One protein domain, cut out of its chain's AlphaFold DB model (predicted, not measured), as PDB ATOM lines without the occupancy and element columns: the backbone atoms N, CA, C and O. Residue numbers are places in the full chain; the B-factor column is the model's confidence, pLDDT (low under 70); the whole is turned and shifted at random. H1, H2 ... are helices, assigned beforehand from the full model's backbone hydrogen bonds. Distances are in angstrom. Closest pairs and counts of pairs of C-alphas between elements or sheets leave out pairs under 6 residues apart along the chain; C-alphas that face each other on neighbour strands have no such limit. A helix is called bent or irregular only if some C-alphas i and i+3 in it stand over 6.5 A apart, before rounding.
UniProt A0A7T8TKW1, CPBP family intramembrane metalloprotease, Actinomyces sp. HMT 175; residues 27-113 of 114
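This is residues 27 to 113 of the 114 residues of the protein "CPBP family intramembrane metalloprotease" of Actinomyces sp. HMT 175 (UniProt A0A7T8TKW1). Four helices fold back and forth: H3, kinked near its start, is the link in a zigzag, making one hairpin with H2 and another, through its last turns, with H4, while H1 crosses the first half of H4. Residues 107 to 113, of which 107 to 112 belong to H4, stick out as a free arm. The printed part has 87 residues with four named helices, H1 to H4 in chain order, and no named strand; the class is all helix. It is compact, with a radius of gyration of the C-alphas of 13.0 A, yet elongated, spanning 42 by 27 by 19 A.

Find C-alpha 64 at (-22.534, 10.764, 12.908), where H3, residues 64 to 88, begins; it runs 28.1 A, with a kink of 93 degrees near residue 71, and is irregular, C-alphas 66 and 69 being 9.4 A apart. Before it lies H2, residues 49 to 62, 20.6 A. After it, H4, residues 91 to 112, runs 31.9 A to C-alpha 112 at (-9.137, 13.007, -3.708). H1, residues 29 to 41, 18.0 A, starts at C-alpha 29, (-27.043, 5.761, -5.079).

Look first at Gly 60 and Ser 76, the closest C-alphas of the hairpin H2 and H3, 4.1 A apart; these helices touch, opposite ways, at a tilt of 32 degrees, only just shallow. In the hairpin H3 and H4, residues 82 to 86 of H3 touch residues 91 to 98 of H4, closest at C-alphas 82 and 94, 4.9 A, opposite ways at 36 degrees, only just steep. H1 touches residues 94 to 103 of H4, closest at C-alphas 34 and 95, 5.9 A, at a steep tilt of 46 degrees. H1 and H2 are close but not clearly touching, C-alphas 40 and 55 being 6.7 A apart; H2 and H4 are apart. Every O i to N i+4 pair is within hydrogen-bond range in H1 and H4, against 9 of 10 in H2 and 19 of 21 in H3.

The C-alphas of Gln 48 and Gly 113, the two farthest apart, are 42.2 A apart. The printed part has no cut and no long link. Look for pLDDT under 70 at residues 43 to 51 and 109 to 113.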
ATOM      1  N   ARG A  27     -24.755   1.559  -8.232       80.69
ATOM      2  CA  ARG A  27     -26.163   1.374  -8.598       80.69
ATOM      3  C   ARG A  27     -27.102   1.642  -7.425       80.69
ATOM      4  O   ARG A  27     -28.291   1.849  -7.661       80.69
ATOM      5  N   TRP A  28     -26.589   1.664  -6.195       83.69
ATOM      6  CA  TRP A  28     -27.379   1.908  -4.994       83.69
ATOM      7  C   TRP A  28     -27.601   3.392  -4.685       83.69
ATOM      8  O   TRP A  28     -28.503   3.707  -3.916       83.69
ATOM      9  N   LEU A  29     -26.891   4.319  -5.341       82.94
ATOM     10  CA  LEU A  29     -27.043   5.761  -5.079       82.94
ATOM     11  C   LEU A  29     -28.478   6.260  -5.292       82.94
ATOM     12  O   LEU A  29     -28.979   7.065  -4.509       82.94
ATOM     13  N   LEU A  30     -29.139   5.773  -6.344       85.75
ATOM     14  CA  LEU A  30     -30.511   6.149  -6.674       85.75
ATOM     15  C   LEU A  30     -31.546   5.548  -5.705       85.75
ATOM     16  O   LEU A  30     -32.318   6.323  -5.139       85.75
ATOM     17  N   PRO A  31     -31.602   4.215  -5.488       87.00
ATOM     18  CA  PRO A  31     -32.577   3.641  -4.565       87.00
ATOM     19  C   PRO A  31     -32.376   4.129  -3.126       87.00
ATOM     20  O   PRO A  31     -33.369   4.436  -2.476       87.00
ATOM     21  N   THR A  32     -31.135   4.297  -2.652       88.06
ATOM     22  CA  THR A  32     -30.862   4.824  -1.304       88.06
ATOM     23  C   THR A  32     -31.385   6.248  -1.140       88.06
ATOM     24  O   THR A  32     -32.145   6.507  -0.211       88.06
ATOM     25  N   ALA A  33     -31.067   7.149  -2.079       88.38
ATOM     26  CA  ALA A  33     -31.557   8.526  -2.032       88.38
ATOM     27  C   ALA A  33     -33.092   8.579  -2.024       88.38
ATOM     28  O   ALA A  33     -33.685   9.298  -1.229       88.38
ATOM     29  N   ILE A  34     -33.761   7.781  -2.860       86.06
ATOM     30  CA  ILE A  34     -35.229   7.721  -2.875       86.06
ATOM     31  C   ILE A  34     -35.772   7.235  -1.524       86.06
ATOM     32  O   ILE A  34     -36.697   7.843  -0.984       86.06
ATOM     33  N   SER A  35     -35.214   6.155  -0.971       87.81
ATOM     34  CA  SER A  35     -35.655   5.592   0.307       87.81
ATOM     35  C   SER A  35     -35.494   6.573   1.465       87.81
ATOM     36  O   SER A  35     -36.434   6.744   2.242       87.81
ATOM     37  N   GLU A  36     -34.350   7.247   1.565       87.94
ATOM     38  CA  GLU A  36     -34.112   8.249   2.606       87.94
ATOM     39  C   GLU A  36     -35.106   9.406   2.497       87.94
ATOM     40  O   GLU A  36     -35.745   9.779   3.481       87.94
ATOM     41  N   GLU A  37     -35.330   9.919   1.290       87.31
ATOM     42  CA  GLU A  37     -36.269  11.016   1.084       87.31
ATOM     43  C   GLU A  37     -37.707  10.611   1.455       87.31
ATOM     44  O   GLU A  37     -38.423  11.395   2.078       87.31
ATOM     45  N   ILE A  38     -38.138   9.379   1.152       86.12
ATOM     46  CA  ILE A  38     -39.456   8.869   1.574       86.12
ATOM     47  C   ILE A  38     -39.561   8.843   3.105       86.12
ATOM     48  O   ILE A  38     -40.531   9.374   3.654       86.12
ATOM     49  N   ILE A  39     -38.575   8.248   3.784       85.31
ATOM     50  CA  ILE A  39     -38.567   8.081   5.246       85.31
ATOM     51  C   ILE A  39     -38.647   9.438   5.948       85.31
ATOM     52  O   ILE A  39     -39.456   9.615   6.859       85.31
ATOM     53  N   TRP A  40     -37.838  10.396   5.503       83.56
ATOM     54  CA  TRP A  40     -37.669  11.670   6.195       83.56
ATOM     55  C   TRP A  40     -38.701  12.735   5.815       83.56
ATOM     56  O   TRP A  40     -38.817  13.730   6.522       83.56
ATOM     57  N   ARG A  41     -39.449  12.573   4.711       79.81
ATOM     58  CA  ARG A  41     -40.291  13.670   4.172       79.81
ATOM     59  C   ARG A  41     -41.734  13.309   3.903       79.81
ATOM     60  O   ARG A  41     -42.585  14.195   3.918       79.81
ATOM     61  N   LEU A  42     -42.029  12.042   3.623       76.00
ATOM     62  CA  LEU A  42     -43.405  11.599   3.376       76.00
ATOM     63  C   LEU A  42     -44.089  11.068   4.636       76.00
ATOM     64  O   LEU A  42     -45.284  10.760   4.599       76.00
ATOM     65  N   ASN A  43     -43.375  10.999   5.760       69.69
ATOM     66  CA  ASN A  43     -43.962  10.593   7.023       69.69
ATOM     67  C   ASN A  43     -44.893  11.707   7.552       69.69
ATOM     68  O   ASN A  43     -44.459  12.737   8.066       69.69
ATOM     69  N   LYS A  44     -46.208  11.517   7.372       55.72
ATOM     70  CA  LYS A  44     -47.262  12.540   7.547       55.72
ATOM     71  C   LYS A  44     -47.398  13.126   8.963       55.72
ATOM     72  O   LYS A  44     -48.127  14.100   9.133       55.72
ATOM     73  N   GLY A  45     -46.709  12.579   9.966       53.38
ATOM     74  CA  GLY A  45     -46.697  13.125  11.330       53.38
ATOM     75  C   GLY A  45     -45.972  14.473  11.470       53.38
ATOM     76  O   GLY A  45     -46.185  15.175  12.453       53.38
ATOM     77  N   ALA A  46     -45.162  14.864  10.480       51.47
ATOM     78  CA  ALA A  46     -44.203  15.967  10.572       51.47
ATOM     79  C   ALA A  46     -44.649  17.307   9.951       51.47
ATOM     80  O   ALA A  46     -43.824  18.176   9.689       51.47
ATOM     81  N   SER A  47     -45.947  17.527   9.722       47.28
ATOM     82  CA  SER A  47     -46.490  18.727   9.040       47.28
ATOM     83  C   SER A  47     -46.404  20.048   9.849       47.28
ATOM     84  O   SER A  47     -47.101  21.022   9.560       47.28
ATOM     85  N   GLN A  48     -45.575  20.113  10.895       57.44
ATOM     86  CA  GLN A  48     -45.323  21.334  11.662       57.44
ATOM     87  C   GLN A  48     -43.914  21.857  11.372       57.44
ATOM     88  O   GLN A  48     -42.946  21.106  11.362       57.44
ATOM     89  N   LYS A  49     -43.779  23.181  11.199       55.75
ATOM     90  CA  LYS A  49     -42.500  23.853  10.887       55.75
ATOM     91  C   LYS A  49     -41.348  23.489  11.840       55.75
ATOM     92  O   LYS A  49     -40.201  23.473  11.408       55.75
ATOM     93  N   SER A  50     -41.648  23.221  13.110       54.69
ATOM     94  CA  SER A  50     -40.684  22.778  14.126       54.69
ATOM     95  C   SER A  50     -40.187  21.347  13.901       54.69
ATOM     96  O   SER A  50     -39.032  21.056  14.198       54.69
ATOM     97  N   VAL A  51     -41.026  20.475  13.338       64.81
ATOM     98  CA  VAL A  51     -40.685  19.075  13.076       64.81
ATOM     99  C   VAL A  51     -39.723  18.964  11.890       64.81
ATOM    100  O   VAL A  51     -38.786  18.191  11.963       64.81
ATOM    101  N   HIS A  52     -39.810  19.839  10.880       71.06
ATOM    102  CA  HIS A  52     -38.859  19.837   9.752       71.06
ATOM    103  C   HIS A  52     -37.412  20.183  10.146       71.06
ATOM    104  O   HIS A  52     -36.454  19.626   9.604       71.06
ATOM    105  N   LEU A  53     -37.243  21.121  11.087       77.19
ATOM    106  CA  LEU A  53     -35.921  21.444  11.632       77.19
ATOM    107  C   LEU A  53     -35.377  20.263  12.435       77.19
ATOM    108  O   LEU A  53     -34.205  19.917  12.294       77.19
ATOM    109  N   LEU A  54     -36.236  19.633  13.238       82.50
ATOM    110  CA  LEU A  54     -35.878  18.457  14.019       82.50
ATOM    111  C   LEU A  54     -35.502  17.276  13.115       82.50
ATOM    112  O   LEU A  54     -34.451  16.687  13.331       82.50
ATOM    113  N   ASP A  55     -36.280  16.991  12.073       83.81
ATOM    114  CA  ASP A  55     -36.008  15.924  11.105       83.81
ATOM    115  C   ASP A  55     -34.683  16.154  10.376       83.81
ATOM    116  O   ASP A  55     -33.906  15.224  10.197       83.81
ATOM    117  N   SER A  56     -34.361  17.405  10.034       84.88
ATOM    118  CA  SER A  56     -33.063  17.741   9.435       84.88
ATOM    119  C   SER A  56     -31.907  17.532  10.420       84.88
ATOM    120  O   SER A  56     -30.856  17.002  10.058       84.88
ATOM    121  N   VAL A  57     -32.081  17.907  11.690       86.50
ATOM    122  CA  VAL A  57     -31.073  17.650  12.729       86.50
ATOM    123  C   VAL A  57     -30.896  16.148  12.949       86.50
ATOM    124  O   VAL A  57     -29.765  15.671  12.935       86.50
ATOM    125  N   LEU A  58     -31.989  15.395  13.077       87.56
ATOM    126  CA  LEU A  58     -31.977  13.943  13.249       87.56
ATOM    127  C   LEU A  58     -31.349  13.233  12.047       87.56
ATOM    128  O   LEU A  58     -30.514  12.351  12.243       87.56
ATOM    129  N   PHE A  59     -31.662  13.673  10.825       87.56
ATOM    130  CA  PHE A  59     -31.005  13.212   9.605       87.56
ATOM    131  C   PHE A  59     -29.489  13.419   9.682       87.56
ATOM    132  O   PHE A  59     -28.717  12.530   9.335       87.56
ATOM    133  N   GLY A  60     -29.029  14.559  10.200       86.69
ATOM    134  CA  GLY A  60     -27.603  14.763  10.454       86.69
ATOM    135  C   GLY A  60     -27.040  13.824  11.519       86.69
ATOM    136  O   GLY A  60     -25.982  13.232  11.317       86.69
ATOM    137  N   VAL A  61     -27.744  13.651  12.639       89.31
ATOM    138  CA  VAL A  61     -27.297  12.819  13.769       89.31
ATOM    139  C   VAL A  61     -27.121  11.355  13.365       89.31
ATOM    140  O   VAL A  61     -26.118  10.753  13.747       89.31
ATOM    141  N   ILE A  62     -28.020  10.783  12.555       90.19
ATOM    142  CA  ILE A  62     -27.871   9.389  12.094       90.19
ATOM    143  C   ILE A  62     -26.617   9.179  11.229       90.19
ATOM    144  O   ILE A  62     -26.100   8.069  11.157       90.19
ATOM    145  N   HIS A  63     -26.077  10.250  10.637       89.69
ATOM    146  CA  HIS A  63     -24.842  10.234   9.852       89.69
ATOM    147  C   HIS A  63     -23.578  10.478  10.692       89.69
ATOM    148  O   HIS A  63     -22.474  10.541  10.145       89.69
ATOM    149  N   PHE A  64     -23.687  10.568  12.023       85.56
ATOM    150  CA  PHE A  64     -22.534  10.764  12.908       85.56
ATOM    151  C   PHE A  64     -21.430   9.717  12.687       85.56
ATOM    152  O   PHE A  64     -20.249  10.061  12.695       85.56
ATOM    153  N   SER A  65     -21.787   8.455  12.435       86.75
ATOM    154  CA  SER A  65     -20.823   7.370  12.199       86.75
ATOM    155  C   SER A  65     -19.990   7.538  10.921       86.75
ATOM    156  O   SER A  65     -18.922   6.943  10.819       86.75
ATOM    157  N   VAL A  66     -20.430   8.369   9.967       83.75
ATOM    158  CA  VAL A  66     -19.750   8.566   8.676       83.75
ATOM    159  C   VAL A  66     -18.569   9.534   8.789       83.75
ATOM    160  O   VAL A  66     -17.587   9.408   8.061       83.75
ATOM    161  N   GLY A  67     -18.629  10.513   9.694       79.62
ATOM    162  CA  GLY A  67     -17.574  11.531   9.799       79.62
ATOM    163  C   GLY A  67     -17.636  12.413  11.043       79.62
ATOM    164  O   GLY A  67     -17.186  13.562  11.010       79.62
ATOM    165  N   GLY A  68     -18.233  11.910  12.124       86.69
ATOM    166  CA  GLY A  68     -18.402  12.611  13.393       86.69
ATOM    167  C   GLY A  68     -19.227  13.893  13.266       86.69
ATOM    168  O   GLY A  68     -20.061  14.050  12.373       86.69
ATOM    169  N   TRP A  69     -18.956  14.862  14.140       90.62
ATOM    170  CA  TRP A  69     -19.700  16.127  14.213       90.62
ATOM    171  C   TRP A  69     -19.674  16.966  12.931       90.62
ATOM    172  O   TRP A  69     -20.640  17.672  12.644       90.62
ATOM    173  N   LYS A  70     -18.602  16.875  12.131       89.00
ATOM    174  CA  LYS A  70     -18.533  17.557  10.829       89.00
ATOM    175  C   LYS A  70     -19.561  16.985   9.855       89.00
ATOM    176  O   LYS A  70     -20.221  17.748   9.156       89.00
ATOM    177  N   SER A  71     -19.712  15.658   9.838       87.50
ATOM    178  CA  SER A  71     -20.741  14.993   9.037       87.50
ATOM    179  C   SER A  71     -22.137  15.353   9.531       87.50
ATOM    180  O   SER A  71     -22.966  15.729   8.712       87.50
ATOM    181  N   VAL A  72     -22.365  15.376  10.850       90.00
ATOM    182  CA  VAL A  72     -23.657  15.798  11.419       90.00
ATOM    183  C   VAL A  72     -24.046  17.190  10.941       90.00
ATOM    184  O   VAL A  72     -25.108  17.352  10.353       90.00
ATOM    185  N   ALA A  73     -23.179  18.191  11.124       91.12
ATOM    186  CA  ALA A  73     -23.483  19.561  10.713       91.12
ATOM    187  C   ALA A  73     -23.743  19.670   9.198       91.12
ATOM    188  O   ALA A  73     -24.673  20.355   8.760       91.12
ATOM    189  N   HIS A  74     -22.941  18.968   8.394       91.69
ATOM    190  CA  HIS A  74     -23.094  18.945   6.946       91.69
ATOM    191  C   HIS A  74     -24.415  18.296   6.516       91.69
ATOM    192  O   HIS A  74     -25.171  18.890   5.750       91.69
ATOM    193  N   MET A  75     -24.727  17.117   7.053       92.06
ATOM    194  CA  MET A  75     -25.924  16.356   6.707       92.06
ATOM    195  C   MET A  75     -27.192  17.017   7.264       92.06
ATOM    196  O   MET A  75     -28.214  17.027   6.586       92.06
ATOM    197  N   SER A  76     -27.130  17.696   8.415       91.00
ATOM    198  CA  SER A  76     -28.238  18.543   8.873       91.00
ATOM    199  C   SER A  76     -28.514  19.703   7.921       91.00
ATOM    200  O   SER A  76     -29.669  19.986   7.605       91.00
ATOM    201  N   THR A  77     -27.463  20.352   7.417       92.69
ATOM    202  CA  THR A  77     -27.602  21.427   6.421       92.69
ATOM    203  C   THR A  77     -28.173  20.891   5.110       92.69
ATOM    204  O   THR A  77     -29.064  21.501   4.522       92.69
ATOM    205  N   PHE A  78     -27.699  19.724   4.680       93.31
ATOM    206  CA  PHE A  78     -28.231  19.010   3.528       93.31
ATOM    207  C   PHE A  78     -29.735  18.731   3.683       93.31
ATOM    208  O   PHE A  78     -30.508  19.075   2.789       93.31
ATOM    209  N   GLY A  79     -30.163  18.199   4.835       90.19
ATOM    210  CA  GLY A  79     -31.570  17.916   5.131       90.19
ATOM    211  C   GLY A  79     -32.460  19.157   5.009       90.19
ATOM    212  O   GLY A  79     -33.514  19.097   4.370       90.19
ATOM    213  N   LEU A  80     -31.985  20.306   5.507       91.00
ATOM    214  CA  LEU A  80     -32.687  21.592   5.398       91.00
ATOM    215  C   LEU A  80     -32.846  22.060   3.946       91.00
ATOM    216  O   LEU A  80     -33.911  22.547   3.561       91.00
ATOM    217  N   ILE A  81     -31.796  21.935   3.131       91.50
ATOM    218  CA  ILE A  81     -31.841  22.342   1.719       91.50
ATOM    219  C   ILE A  81     -32.785  21.429   0.948       91.50
ATOM    220  O   ILE A  81     -33.661  21.914   0.231       91.50
ATOM    221  N   ALA A  82     -32.658  20.120   1.144       89.38
ATOM    222  CA  ALA A  82     -33.556  19.166   0.534       89.38
ATOM    223  C   ALA A  82     -35.010  19.452   0.979       89.38
ATOM    224  O   ALA A  82     -35.928  19.365   0.164       89.38
ATOM    225  N   ASP A  83     -35.268  19.854   2.240       89.06
ATOM    226  CA  ASP A  83     -36.612  20.226   2.745       89.06
ATOM    227  C   ASP A  83     -37.157  21.428   1.984       89.06
ATOM    228  O   ASP A  83     -38.278  21.402   1.469       89.06
ATOM    229  N   ALA A  84     -36.319  22.446   1.809       88.31
ATOM    230  CA  ALA A  84     -36.662  23.595   0.996       88.31
ATOM    231  C   ALA A  84     -36.994  23.201  -0.456       88.31
ATOM    232  O   ALA A  84     -37.960  23.740  -1.002       88.31
ATOM    233  N   CYS A  85     -36.264  22.258  -1.066       87.75
ATOM    234  CA  CYS A  85     -36.585  21.717  -2.392       87.75
ATOM    235  C   CYS A  85     -37.972  21.053  -2.400       87.75
ATOM    236  O   CYS A  85     -38.845  21.458  -3.175       87.75
ATOM    237  N   ALA A  86     -38.220  20.113  -1.482       88.50
ATOM    238  CA  ALA A  86     -39.493  19.398  -1.398       88.50
ATOM    239  C   ALA A  86     -40.688  20.341  -1.221       88.50
ATOM    240  O   ALA A  86     -41.701  20.168  -1.894       88.50
ATOM    241  N   ARG A  87     -40.571  21.356  -0.357       86.19
ATOM    242  CA  ARG A  87     -41.678  22.278  -0.067       86.19
ATOM    243  C   ARG A  87     -41.923  23.312  -1.156       86.19
ATOM    244  O   ARG A  87     -43.067  23.704  -1.357       86.19
ATOM    245  N   LYS A  88     -40.871  23.801  -1.817       87.06
ATOM    246  CA  LYS A  88     -41.002  24.873  -2.819       87.06
ATOM    247  C   LYS A  88     -41.320  24.354  -4.215       87.06
ATOM    248  O   LYS A  88     -42.000  25.046  -4.962       87.06
ATOM    249  N   ILE A  89     -40.789  23.188  -4.574       89.12
ATOM    250  CA  ILE A  89     -40.834  22.663  -5.946       89.12
ATOM    251  C   ILE A  89     -41.557  21.313  -5.988       89.12
ATOM    252  O   ILE A  89     -42.245  21.008  -6.958       89.12
ATOM    253  N   GLY A  90     -41.438  20.513  -4.929       85.94
ATOM    254  CA  GLY A  90     -42.098  19.217  -4.806       85.94
ATOM    255  C   GLY A  90     -41.118  18.096  -4.483       85.94
ATOM    256  O   GLY A  90     -39.908  18.223  -4.677       85.94
ATOM    257  N   PHE A  91     -41.647  16.970  -4.009       86.12
ATOM    258  CA  PHE A  91     -40.868  15.830  -3.517       86.12
ATOM    259  C   PHE A  91     -39.805  15.319  -4.507       86.12
ATOM    260  O   PHE A  91     -38.664  15.081  -4.121       86.12
ATOM    261  N   ALA A  92     -40.139  15.252  -5.800       88.75
ATOM    262  CA  ALA A  92     -39.203  14.828  -6.843       88.75
ATOM    263  C   ALA A  92     -37.934  15.698  -6.903       88.75
ATOM    264  O   ALA A  92     -36.851  15.183  -7.157       88.75
ATOM    265  N   SER A  93     -38.043  17.000  -6.617       89.00
ATOM    266  CA  SER A  93     -36.883  17.900  -6.616       89.00
ATOM    267  C   SER A  93     -35.913  17.618  -5.468       89.00
ATOM    268  O   SER A  93     -34.709  17.789  -5.640       89.00
ATOM    269  N   ALA A  94     -36.414  17.154  -4.321       89.25
ATOM    270  CA  ALA A  94     -35.582  16.776  -3.187       89.25
ATOM    271  C   ALA A  94     -34.832  15.466  -3.475       89.25
ATOM    272  O   ALA A  94     -33.620  15.412  -3.282       89.25
ATOM    273  N   ILE A  95     -35.499  14.492  -4.111       90.62
ATOM    274  CA  ILE A  95     -34.840  13.294  -4.661       90.62
ATOM    275  C   ILE A  95     -33.753  13.686  -5.665       90.62
ATOM    276  O   ILE A  95     -32.624  13.215  -5.562       90.62
ATOM    277  N   SER A  96     -34.057  14.553  -6.637       91.06
ATOM    278  CA  SER A  96     -33.066  14.979  -7.634       91.06
ATOM    279  C   SER A  96     -31.875  15.700  -7.001       91.06
ATOM    280  O   SER A  96     -30.739  15.454  -7.401       91.06
ATOM    281  N   PHE A  97     -32.116  16.554  -6.003       92.81
ATOM    282  CA  PHE A  97     -31.058  17.208  -5.235       92.81
ATOM    283  C   PHE A  97     -30.183  16.185  -4.506       92.81
ATOM    284  O   PHE A  97     -28.959  16.243  -4.610       92.81
ATOM    285  N   HIS A  98     -30.801  15.215  -3.834       93.75
ATOM    286  CA  HIS A  98     -30.104  14.169  -3.101       93.75
ATOM    287  C   HIS A  98     -29.245  13.303  -4.024       93.75
ATOM    288  O   HIS A  98     -28.042  13.154  -3.808       93.75
ATOM    289  N   VAL A  99     -29.829  12.792  -5.108       91.25
ATOM    290  CA  VAL A  99     -29.101  12.015  -6.118       91.25
ATOM    291  C   VAL A  99     -27.951  12.835  -6.697       91.25
ATOM    292  O   VAL A  99     -26.837  12.330  -6.802       91.25
ATOM    293  N   GLY A 100     -28.190  14.106  -7.028       90.25
ATOM    294  CA  GLY A 100     -27.160  15.007  -7.541       90.25
ATOM    295  C   GLY A 100     -26.003  15.210  -6.560       90.25
ATOM    296  O   GLY A 100     -24.845  15.161  -6.967       90.25
ATOM    297  N   TYR A 101     -26.299  15.374  -5.270       90.88
ATOM    298  CA  TYR A 101     -25.289  15.467  -4.215       90.88
ATOM    299  C   TYR A 101     -24.472  14.176  -4.090       90.88
ATOM    300  O   TYR A 101     -23.243  14.235  -4.078       90.88
ATOM    301  N   ASN A 102     -25.128  13.015  -4.077       88.94
ATOM    302  CA  ASN A 102     -24.464  11.713  -4.014       88.94
ATOM    303  C   ASN A 102     -23.553  11.480  -5.231       88.94
ATOM    304  O   ASN A 102     -22.410  11.055  -5.076       88.94
ATOM    305  N   VAL A 103     -24.019  11.839  -6.432       86.06
ATOM    306  CA  VAL A 103     -23.222  11.809  -7.668       86.06
ATOM    307  C   VAL A 103     -22.009  12.734  -7.563       86.06
ATOM    308  O   VAL A 103     -20.896  12.321  -7.878       86.06
ATOM    309  N   ALA A 104     -22.199  13.980  -7.120       85.88
ATOM    310  CA  ALA A 104     -21.111  14.946  -6.988       85.88
ATOM    311  C   ALA A 104     -20.054  14.465  -5.984       85.88
ATOM    312  O   ALA A 104     -18.863  14.491  -6.281       85.88
ATOM    313  N   ARG A 105     -20.489  13.935  -4.835       82.62
ATOM    314  CA  ARG A 105     -19.600  13.354  -3.821       82.62
ATOM    315  C   ARG A 105     -18.832  12.145  -4.317       82.62
ATOM    316  O   ARG A 105     -17.666  11.999  -3.962       82.62
ATOM    317  N   GLU A 106     -19.472  11.298  -5.110       81.56
ATOM    318  CA  GLU A 106     -18.831  10.157  -5.751       81.56
ATOM    319  C   GLU A 106     -17.748  10.613  -6.743       81.56
ATOM    320  O   GLU A 106     -16.706   9.979  -6.849       81.56
ATOM    321  N   PHE A 107     -17.931  11.739  -7.441       80.00
ATOM    322  CA  PHE A 107     -16.876  12.315  -8.282       80.00
ATOM    323  C   PHE A 107     -15.756  12.993  -7.479       80.00
ATOM    324  O   PHE A 107     -14.585  12.827  -7.823       80.00
ATOM    325  N   ASP A 108     -16.080  13.705  -6.401       77.94
ATOM    326  CA  ASP A 108     -15.081  14.358  -5.545       77.94
ATOM    327  C   ASP A 108     -14.214  13.338  -4.793       77.94
ATOM    328  O   ASP A 108     -12.992  13.487  -4.727       77.94
ATOM    329  N   SER A 109     -14.817  12.262  -4.271       68.81
ATOM    330  CA  SER A 109     -14.081  11.178  -3.604       68.81
ATOM    331  C   SER A 109     -13.061  10.541  -4.551       68.81
ATOM    332  O   SER A 109     -11.916  10.304  -4.158       68.81
ATOM    333  N   ARG A 110     -13.436  10.367  -5.826       63.81
ATOM    334  CA  ARG A 110     -12.559   9.875  -6.898       63.81
ATOM    335  C   ARG A 110     -11.393  10.815  -7.200       63.81
ATOM    336  O   ARG A 110     -10.323  10.324  -7.535       63.81
ATOM    337  N   ALA A 111     -11.577  12.132  -7.083       60.47
ATOM    338  CA  ALA A 111     -10.517  13.116  -7.320       60.47
ATOM    339  C   ALA A 111      -9.529  13.236  -6.146       60.47
ATOM    340  O   ALA A 111      -8.367  13.563  -6.351       60.47
ATOM    341  N   SER A 112      -9.979  12.968  -4.916       58.31
ATOM    342  CA  SER A 112      -9.137  13.007  -3.708       58.31
ATOM    343  C   SER A 112      -8.345  11.721  -3.426       58.31
ATOM    344  O   SER A 112      -7.514  11.705  -2.523       58.31
ATOM    345  N   GLY A 113      -8.626  10.640  -4.162       53.72
ATOM    346  CA  GLY A 113      -8.005   9.319  -3.999       53.72
ATOM    347  C   GLY A 113      -6.857   9.011  -4.970       53.72
ATOM    348  O   GLY A 113      -6.490   7.841  -5.081       53.72
TER     349      GLY A 113